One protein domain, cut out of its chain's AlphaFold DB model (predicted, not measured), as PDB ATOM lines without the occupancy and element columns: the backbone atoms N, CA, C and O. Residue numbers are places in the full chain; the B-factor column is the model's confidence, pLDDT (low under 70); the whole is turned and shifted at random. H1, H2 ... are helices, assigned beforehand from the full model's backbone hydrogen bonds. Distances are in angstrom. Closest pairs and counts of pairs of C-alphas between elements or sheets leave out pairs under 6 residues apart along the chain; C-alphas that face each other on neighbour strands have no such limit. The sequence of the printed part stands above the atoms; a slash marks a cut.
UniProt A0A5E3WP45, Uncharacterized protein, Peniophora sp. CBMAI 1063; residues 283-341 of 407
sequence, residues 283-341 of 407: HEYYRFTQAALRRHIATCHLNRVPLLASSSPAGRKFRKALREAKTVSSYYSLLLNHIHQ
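AT A GLANCE: This is residues 283 to 341 of the 407 residues of an uncharacterized protein of Peniophora sp. CBMAI 1063 (UniProt A0A5E3WP45). Three helices, H1, H3 and H4, run lengthwise at the corners of a triangle, and the short helix H2 sits near one end, between the last part of H1 and the first part of H3. H3 runs back against the direction of H1 and H4, and contacts among the three long helices are few. The printed part has 59 residues with four named helices, in the order H1, H2, H3, H4, and no named strand; the class is all helix. The whole is compact, with a radius of gyration of the C-alphas of 11.0 A, and its C-alphas span 30 by 20 by 20 A.

HOW THE PARTS SIT: H1, residues 283 to 301, touches no helix. H1 is close to but not clearly touching H2, residues 306 to 309; their closest C-alphas, those of Ala 298 and Leu 308, are 7.5 A apart. H1 and H3, residues 313 to 324, are near each other, with 7 pairs of C-alphas within 10 A. H1 is also close to but not clearly touching H4, residues 328 to 339; their closest C-alphas, those of Gln 290 and Val 328, are 7.7 A apart. H1 and H4 run the same way at a shallow tilt of 18 degrees. H2 touches H3, which meets it with residues 314 to 319 alone; the closest C-alphas, those of Leu 307 and Gly 315, are 4.4 A apart. H2 and H4 are near each other, with 6 pairs of C-alphas within 10 A. H3 and H4 form a helical hairpin and only just touch, with 3 pairs of C-alphas within 8 A, through residues 321 to 322 of H3 and 331 to 334 of H4 alone. Their closest C-alphas, those of Leu 322 and Tyr 331, are 5.8 A apart, and they run opposite ways at a shallow tilt of 20 degrees. Every O i to N i+4 pair is within hydrogen-bond range in H1 and H3, and 7 of 8 are in H4; H2 is too short for such a pair, and its 1 O i to N i+3 pair is within range.

IN THESE COORDINATES: H1 begins at C-alpha 283 (33.731, 32.031, -16.988) and is 25.8 A long from first to last C-alpha. H2, four residues, measures 5.4 A. H3 begins at C-alpha 313 (12.668, 44.857, -32.475) and measures 16.4 A. H4 measures 16.8 A and ends at C-alpha 339 (6.790, 34.099, -19.311).

THE WHOLE: The two C-alphas farthest apart, those of Glu 284 and Gln 341, are 31.6 A apart. The printed part has no cut, and the links H1 to H2, H2 to H3 and H3 to H4 are tight. The mean pLDDT of the printed part is 70.5, and it is under 70 at residues 283 to 306, 328 to 329 and 339 to 341.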
ATOM      1  N   HIS A 283      34.224  31.320 -15.817       56.66
ATOM      2  CA  HIS A 283      33.731  32.031 -16.988       56.66
ATOM      3  C   HIS A 283      33.327  31.094 -18.146       56.66
ATOM      4  O   HIS A 283      32.330  31.350 -18.830       56.66
ATOM      5  N   GLU A 284      34.034  29.982 -18.355       59.44
ATOM      6  CA  GLU A 284      33.673  28.966 -19.356       59.44
ATOM      7  C   GLU A 284      32.459  28.149 -18.914       59.44
ATOM      8  O   GLU A 284      31.539  27.930 -19.707       59.44
ATOM      9  N   TYR A 285      32.400  27.801 -17.624       61.97
ATOM     10  CA  TYR A 285      31.234  27.179 -16.998       61.97
ATOM     11  C   TYR A 285      29.967  28.019 -17.205       61.97
ATOM     12  O   TYR A 285      28.917  27.510 -17.614       61.97
ATOM     13  N   TYR A 286      30.081  29.331 -16.990       57.12
ATOM     14  CA  TYR A 286      28.980  30.265 -17.182       57.12
ATOM     15  C   TYR A 286      28.499  30.301 -18.637       57.12
ATOM     16  O   TYR A 286      27.300  30.192 -18.905       57.12
ATOM     17  N   ARG A 287      29.428  30.392 -19.597       61.94
ATOM     18  CA  ARG A 287      29.101  30.406 -21.032       61.94
ATOM     19  C   ARG A 287      28.459  29.101 -21.492       61.94
ATOM     20  O   ARG A 287      27.485  29.150 -22.244       61.94
ATOM     21  N   PHE A 288      28.964  27.958 -21.032       66.56
ATOM     22  CA  PHE A 288      28.394  26.653 -21.350       66.56
ATOM     23  C   PHE A 288      26.976  26.515 -20.791       66.56
ATOM     24  O   PHE A 288      26.052  26.195 -21.537       66.56
ATOM     25  N   THR A 289      26.780  26.835 -19.511       62.56
ATOM     26  CA  THR A 289      25.469  26.744 -18.851       62.56
ATOM     27  C   THR A 289      24.455  27.666 -19.526       62.56
ATOM     28  O   THR A 289      23.338  27.247 -19.828       62.56
ATOM     29  N   GLN A 290      24.858  28.894 -19.880       62.50
ATOM     30  CA  GLN A 290      24.025  29.794 -20.681       62.50
ATOM     31  C   GLN A 290      23.685  29.215 -22.060       62.50
ATOM     32  O   GLN A 290      22.547  29.343 -22.509       62.50
ATOM     33  N   ALA A 291      24.645  28.606 -22.759       64.12
ATOM     34  CA  ALA A 291      24.420  28.022 -24.079       64.12
ATOM     35  C   ALA A 291      23.484  26.804 -24.018       64.12
ATOM     36  O   ALA A 291      22.563  26.702 -24.833       64.12
ATOM     37  N   ALA A 292      23.671  25.921 -23.034       64.06
ATOM     38  CA  ALA A 292      22.825  24.756 -22.791       64.06
ATOM     39  C   ALA A 292      21.392  25.170 -22.431       64.06
ATOM     40  O   ALA A 292      20.441  24.675 -23.034       64.06
ATOM     41  N   LEU A 293      21.236  26.149 -21.536       63.09
ATOM     42  CA  LEU A 293      19.941  26.699 -21.140       63.09
ATOM     43  C   LEU A 293      19.237  27.391 -22.319       63.09
ATOM     44  O   LEU A 293      18.064  27.131 -22.571       63.09
ATOM     45  N   ARG A 294      19.953  28.201 -23.116       59.72
ATOM     46  CA  ARG A 294      19.420  28.788 -24.363       59.72
ATOM     47  C   ARG A 294      18.937  27.723 -25.333       59.72
ATOM     48  O   ARG A 294      17.854  27.873 -25.896       59.72
ATOM     49  N   ARG A 295      19.735  26.673 -25.548       62.19
ATOM     50  CA  ARG A 295      19.383  25.581 -26.459       62.19
ATOM     51  C   ARG A 295      18.150  24.853 -25.958       62.19
ATOM     52  O   ARG A 295      17.228  24.708 -26.740       62.19
ATOM     53  N   HIS A 296      18.110  24.483 -24.679       59.75
ATOM     54  CA  HIS A 296      16.979  23.793 -24.070       59.75
ATOM     55  C   HIS A 296      15.685  24.602 -24.197       59.75
ATOM     56  O   HIS A 296      14.697  24.088 -24.710       59.75
ATOM     57  N   ILE A 297      15.713  25.889 -23.841       58.66
ATOM     58  CA  ILE A 297      14.556  26.783 -23.974       58.66
ATOM     59  C   ILE A 297      14.136  26.914 -25.437       58.66
ATOM     60  O   ILE A 297      12.945  26.862 -25.732       58.66
ATOM     61  N   ALA A 298      15.090  27.033 -26.364       55.28
ATOM     62  CA  ALA A 298      14.765  27.036 -27.781       55.28
ATOM     63  C   ALA A 298      14.101  25.709 -28.197       55.28
ATOM     64  O   ALA A 298      13.038  25.726 -28.793       55.28
ATOM     65  N   THR A 299      14.648  24.545 -27.851       54.72
ATOM     66  CA  THR A 299      14.060  23.257 -28.262       54.72
ATOM     67  C   THR A 299      12.727  22.932 -27.595       54.72
ATOM     68  O   THR A 299      11.870  22.344 -28.246       54.72
ATOM     69  N   CYS A 300      12.550  23.283 -26.323       50.06
ATOM     70  CA  CYS A 300      11.449  22.783 -25.494       50.06
ATOM     71  C   CYS A 300      10.384  23.847 -25.201       50.06
ATOM     72  O   CYS A 300       9.227  23.513 -24.969       50.06
ATOM     73  N   HIS A 301      10.743  25.131 -25.252       59.28
ATOM     74  CA  HIS A 301       9.883  26.234 -24.812       59.28
ATOM     75  C   HIS A 301       9.796  27.387 -25.821       59.28
ATOM     76  O   HIS A 301       9.309  28.463 -25.474       59.28
ATOM     77  N   LEU A 302      10.189  27.169 -27.085       56.81
ATOM     78  CA  LEU A 302      10.028  28.139 -28.184       56.81
ATOM     79  C   LEU A 302       8.595  28.703 -28.257       56.81
ATOM     80  O   LEU A 302       8.412  29.879 -28.560       56.81
ATOM     81  N   ASN A 303       7.597  27.879 -27.917       55.94
ATOM     82  CA  ASN A 303       6.182  28.256 -27.899       55.94
ATOM     83  C   ASN A 303       5.777  29.083 -26.665       55.94
ATOM     84  O   ASN A 303       4.805  29.829 -26.738       55.94
ATOM     85  N   ARG A 304       6.508  28.963 -25.548       59.84
ATOM     86  CA  ARG A 304       6.219  29.658 -24.278       59.84
ATOM     87  C   ARG A 304       6.910  31.015 -24.166       59.84
ATOM     88  O   ARG A 304       6.484  31.849 -23.382       59.84
ATOM     89  N   VAL A 305       7.947  31.263 -24.971       68.56
ATOM     90  CA  VAL A 305       8.613  32.572 -25.047       68.56
ATOM     91  C   VAL A 305       8.667  33.037 -26.507       68.56
ATOM     92  O   VAL A 305       9.727  32.982 -27.141       68.56
ATOM     93  N   PRO A 306       7.543  33.518 -27.076       67.69
ATOM     94  CA  PRO A 306       7.446  33.882 -28.495       67.69
ATOM     95  C   PRO A 306       8.502  34.906 -28.936       67.69
ATOM     96  O   PRO A 306       8.980  34.886 -30.072       67.69
ATOM     97  N   LEU A 307       8.936  35.775 -28.018       73.88
ATOM     98  CA  LEU A 307       9.971  36.779 -28.270       73.88
ATOM     99  C   LEU A 307      11.358  36.183 -28.547       73.88
ATOM    100  O   LEU A 307      12.152  36.816 -29.246       73.88
ATOM    101  N   LEU A 308      11.650  34.958 -28.087       73.31
ATOM    102  CA  LEU A 308      12.887  34.262 -28.457       73.31
ATOM    103  C   LEU A 308      12.912  33.907 -29.943       73.31
ATOM    104  O   LEU A 308      13.965  34.048 -30.569       73.31
ATOM    105  N   ALA A 309      11.764  33.521 -30.505       70.19
ATOM    106  CA  ALA A 309      11.592  33.226 -31.927       70.19
ATOM    107  C   ALA A 309      11.406  34.491 -32.778       70.19
ATOM    108  O   ALA A 309      11.734  34.502 -33.963       70.19
ATOM    109  N   SER A 310      10.871  35.560 -32.181       77.81
ATOM    110  CA  SER A 310      10.444  36.750 -32.912       77.81
ATOM    111  C   SER A 310      11.616  37.531 -33.513       77.81
ATOM    112  O   SER A 310      12.598  37.873 -32.844       77.81
ATOM    113  N   SER A 311      11.508  37.876 -34.794       82.31
ATOM    114  CA  SER A 311      12.424  38.795 -35.479       82.31
ATOM    115  C   SER A 311      12.131  40.271 -35.172       82.31
ATOM    116  O   SER A 311      12.880  41.140 -35.629       82.31
ATOM    117  N   SER A 312      11.094  40.562 -34.375       86.56
ATOM    118  CA  SER A 312      10.694  41.924 -34.020       86.56
ATOM    119  C   SER A 312      11.812  42.696 -33.295       86.56
ATOM    120  O   SER A 312      12.732  42.098 -32.715       86.56
ATOM    121  N   PRO A 313      11.770  44.042 -33.291       85.19
ATOM    122  CA  PRO A 313      12.668  44.857 -32.475       85.19
ATOM    123  C   PRO A 313      12.674  44.439 -30.995       85.19
ATOM    124  O   PRO A 313      13.751  44.342 -30.405       85.19
ATOM    125  N   ALA A 314      11.507  44.099 -30.434       80.25
ATOM    126  CA  ALA A 314      11.368  43.600 -29.067       80.25
ATOM    127  C   ALA A 314      12.084  42.254 -28.868       80.25
ATOM    128  O   ALA A 314      12.898  42.124 -27.955       80.25
ATOM    129  N   GLY A 315      11.898  41.289 -29.777       83.25
ATOM    130  CA  GLY A 315      12.592  39.995 -29.719       83.25
ATOM    131  C   GLY A 315      14.113  40.131 -29.845       83.25
ATOM    132  O   GLY A 315      14.879  39.473 -29.136       83.25
ATOM    133  N   ARG A 316      14.592  41.054 -30.691       84.81
ATOM    134  CA  ARG A 316      16.027  41.372 -30.805       84.81
ATOM    135  C   ARG A 316      16.582  42.013 -29.532       84.81
ATOM    136  O   ARG A 316      17.670  41.621 -29.105       84.81
ATOM    137  N   LYS A 317      15.852  42.958 -28.927       87.19
ATOM    138  CA  LYS A 317      16.224  43.601 -27.656       87.19
ATOM    139  C   LYS A 317      16.267  42.579 -26.520       87.19
ATOM    140  O   LYS A 317      17.244  42.552 -25.777       87.19
ATOM    141  N   PHE A 318      15.292  41.677 -26.460       85.88
ATOM    142  CA  PHE A 318      15.245  40.607 -25.469       85.88
ATOM    143  C   PHE A 318      16.418  39.625 -25.607       85.88
ATOM    144  O   PHE A 318      17.155  39.397 -24.650       85.88
ATOM    145  N   ARG A 319      16.699  39.122 -26.819       83.62
ATOM    146  CA  ARG A 319      17.884  38.273 -27.065       83.62
ATOM    147  C   ARG A 319      19.199  38.985 -26.749       83.62
ATOM    148  O   ARG A 319      20.158  38.334 -26.341       83.62
ATOM    149  N   LYS A 320      19.275  40.304 -26.961       88.06
ATOM    150  CA  LYS A 320      20.433  41.116 -26.570       88.06
ATOM    151  C   LYS A 320      20.567  41.178 -25.043       88.06
ATOM    152  O   LYS A 320      21.634  40.832 -24.552       88.06
ATOM    153  N   ALA A 321      19.488  41.469 -24.317       85.19
ATOM    154  CA  ALA A 321      19.474  41.468 -22.852       85.19
ATOM    155  C   ALA A 321      19.884  40.104 -22.264       85.19
ATOM    156  O   ALA A 321      20.733  40.038 -21.382       85.19
ATOM    157  N   LEU A 322      19.386  38.996 -22.828       83.25
ATOM    158  CA  LEU A 322      19.796  37.642 -22.434       83.25
ATOM    159  C   LEU A 322      21.275  37.336 -22.713       83.25
ATOM    160  O   LEU A 322      21.855  36.476 -22.052       83.25
ATOM    161  N   ARG A 323      21.893  37.985 -23.710       82.62
ATOM    162  CA  ARG A 323      23.340  37.883 -23.980       82.62
ATOM    163  C   ARG A 323      24.181  38.730 -23.042       82.62
ATOM    164  O   ARG A 323      25.296  38.329 -22.733       82.62
ATOM    165  N   GLU A 324      23.647  39.859 -22.602       85.12
ATOM    166  CA  GLU A 324      24.321  40.811 -21.715       85.12
ATOM    167  C   GLU A 324      24.144  40.475 -20.225       85.12
ATOM    168  O   GLU A 324      24.843  41.038 -19.384       85.12
ATOM    169  N   ALA A 325      23.258  39.529 -19.892       82.00
ATOM    170  CA  ALA A 325      23.075  39.005 -18.544       82.00
ATOM    171  C   ALA A 325      24.396  38.446 -17.978       82.00
ATOM    172  O   ALA A 325      24.906  37.414 -18.433       82.00
ATOM    173  N   LYS A 326      24.946  39.137 -16.971       78.56
ATOM    174  CA  LYS A 326      26.231  38.809 -16.327       78.56
ATOM    175  C   LYS A 326      26.122  37.720 -15.261       78.56
ATOM    176  O   LYS A 326      27.134  37.116 -14.927       78.56
ATOM    177  N   THR A 327      24.920  37.467 -14.736       77.31
ATOM    178  CA  THR A 327      24.676  36.422 -13.728       77.31
ATOM    179  C   THR A 327      23.565  35.461 -14.144       77.31
ATOM    180  O   THR A 327      22.637  35.832 -14.869       77.31
ATOM    181  N   VAL A 328      23.623  34.228 -13.627       67.38
ATOM    182  CA  VAL A 328      22.616  33.184 -13.886       67.38
ATOM    183  C   VAL A 328      21.243  33.656 -13.404       67.38
ATOM    184  O   VAL A 328      20.261  33.542 -14.130       67.38
ATOM    185  N   SER A 329      21.198  34.288 -12.227       68.81
ATOM    186  CA  SER A 329      19.986  34.896 -11.672       68.81
ATOM    187  C   SER A 329      19.396  35.961 -12.605       68.81
ATOM    188  O   SER A 329      18.224  35.865 -12.950       68.81
ATOM    189  N   SER A 330      20.206  36.895 -13.126       71.62
ATOM    190  CA  SER A 330      19.710  37.915 -14.068       71.62
ATOM    191  C   SER A 330      19.151  37.313 -15.361       71.62
ATOM    192  O   SER A 330      18.160  37.800 -15.899       71.62
ATOM    193  N   TYR A 331      19.752  36.220 -15.840       80.44
ATOM    194  CA  TYR A 331      19.282  35.499 -17.017       80.44
ATOM    195  C   TYR A 331      17.920  34.830 -16.763       80.44
ATOM    196  O   TYR A 331      17.013  34.958 -17.588       80.44
ATOM    197  N   TYR A 332      17.750  34.172 -15.611       74.12
ATOM    198  CA  TYR A 332      16.473  33.570 -15.212       74.12
ATOM    199  C   TYR A 332      15.384  34.617 -14.978       74.12
ATOM    200  O   TYR A 332      14.283  34.453 -15.496       74.12
ATOM    201  N   SER A 333      15.680  35.718 -14.283       73.81
ATOM    202  CA  SER A 333      14.708  36.797 -14.059       73.81
ATOM    203  C   SER A 333      14.218  37.408 -15.372       73.81
ATOM    204  O   SER A 333      13.024  37.645 -15.528       73.81
ATOM    205  N   LEU A 334      15.106  37.608 -16.355       80.69
ATOM    206  CA  LEU A 334      14.718  38.099 -17.682       80.69
ATOM    207  C   LEU A 334      13.784  37.129 -18.420       80.69
ATOM    208  O   LEU A 334      12.875  37.576 -19.115       80.69
ATOM    209  N   LEU A 335      13.998  35.819 -18.283       79.56
ATOM    210  CA  LEU A 335      13.127  34.804 -18.880       79.56
ATOM    211  C   LEU A 335      11.769  34.725 -18.190       79.56
ATOM    212  O   LEU A 335      10.750  34.765 -18.872       79.56
ATOM    213  N   LEU A 336      11.757  34.641 -16.860       75.38
ATOM    214  CA  LEU A 336      10.533  34.522 -16.071       75.38
ATOM    215  C   LEU A 336       9.644  35.756 -16.240       75.38
ATOM    216  O   LEU A 336       8.454  35.606 -16.494       75.38
ATOM    217  N   ASN A 337      10.221  36.961 -16.238       75.69
ATOM    218  CA  ASN A 337       9.466  38.193 -16.478       75.69
ATOM    219  C   ASN A 337       8.747  38.199 -17.833       75.69
ATOM    220  O   ASN A 337       7.710  38.836 -17.961       75.69
ATOM    221  N   HIS A 338       9.268  37.496 -18.840       71.19
ATOM    222  CA  HIS A 338       8.611  37.386 -20.143       71.19
ATOM    223  C   HIS A 338       7.634  36.216 -20.259       71.19
ATOM    224  O   HIS A 338       6.780  36.249 -21.140       71.19
ATOM    225  N   ILE A 339       7.758  35.198 -19.407       68.38
ATOM    226  CA  ILE A 339       6.790  34.099 -19.311       68.38
ATOM    227  C   ILE A 339       5.537  34.568 -18.556       68.38
ATOM    228  O   ILE A 339       4.434  34.205 -18.944       68.38
ATOM    229  N   HIS A 340       5.707  35.401 -17.524       53.09
ATOM    230  CA  HIS A 340       4.623  35.885 -16.663       53.09
ATOM    231  C   HIS A 340       3.949  37.177 -17.137       53.09
ATOM    232  O   HIS A 340       2.961  37.594 -16.541       53.09
ATOM    233  N   GLN A 341       4.459  37.837 -18.180       57.00
ATOM    234  CA  GLN A 341       3.744  38.974 -18.752       57.00
ATOM    235  C   GLN A 341       2.496  38.458 -19.482       57.00
ATOM    236  O   GLN A 341       2.647  37.707 -20.453       57.00
TER     237      GLN A 341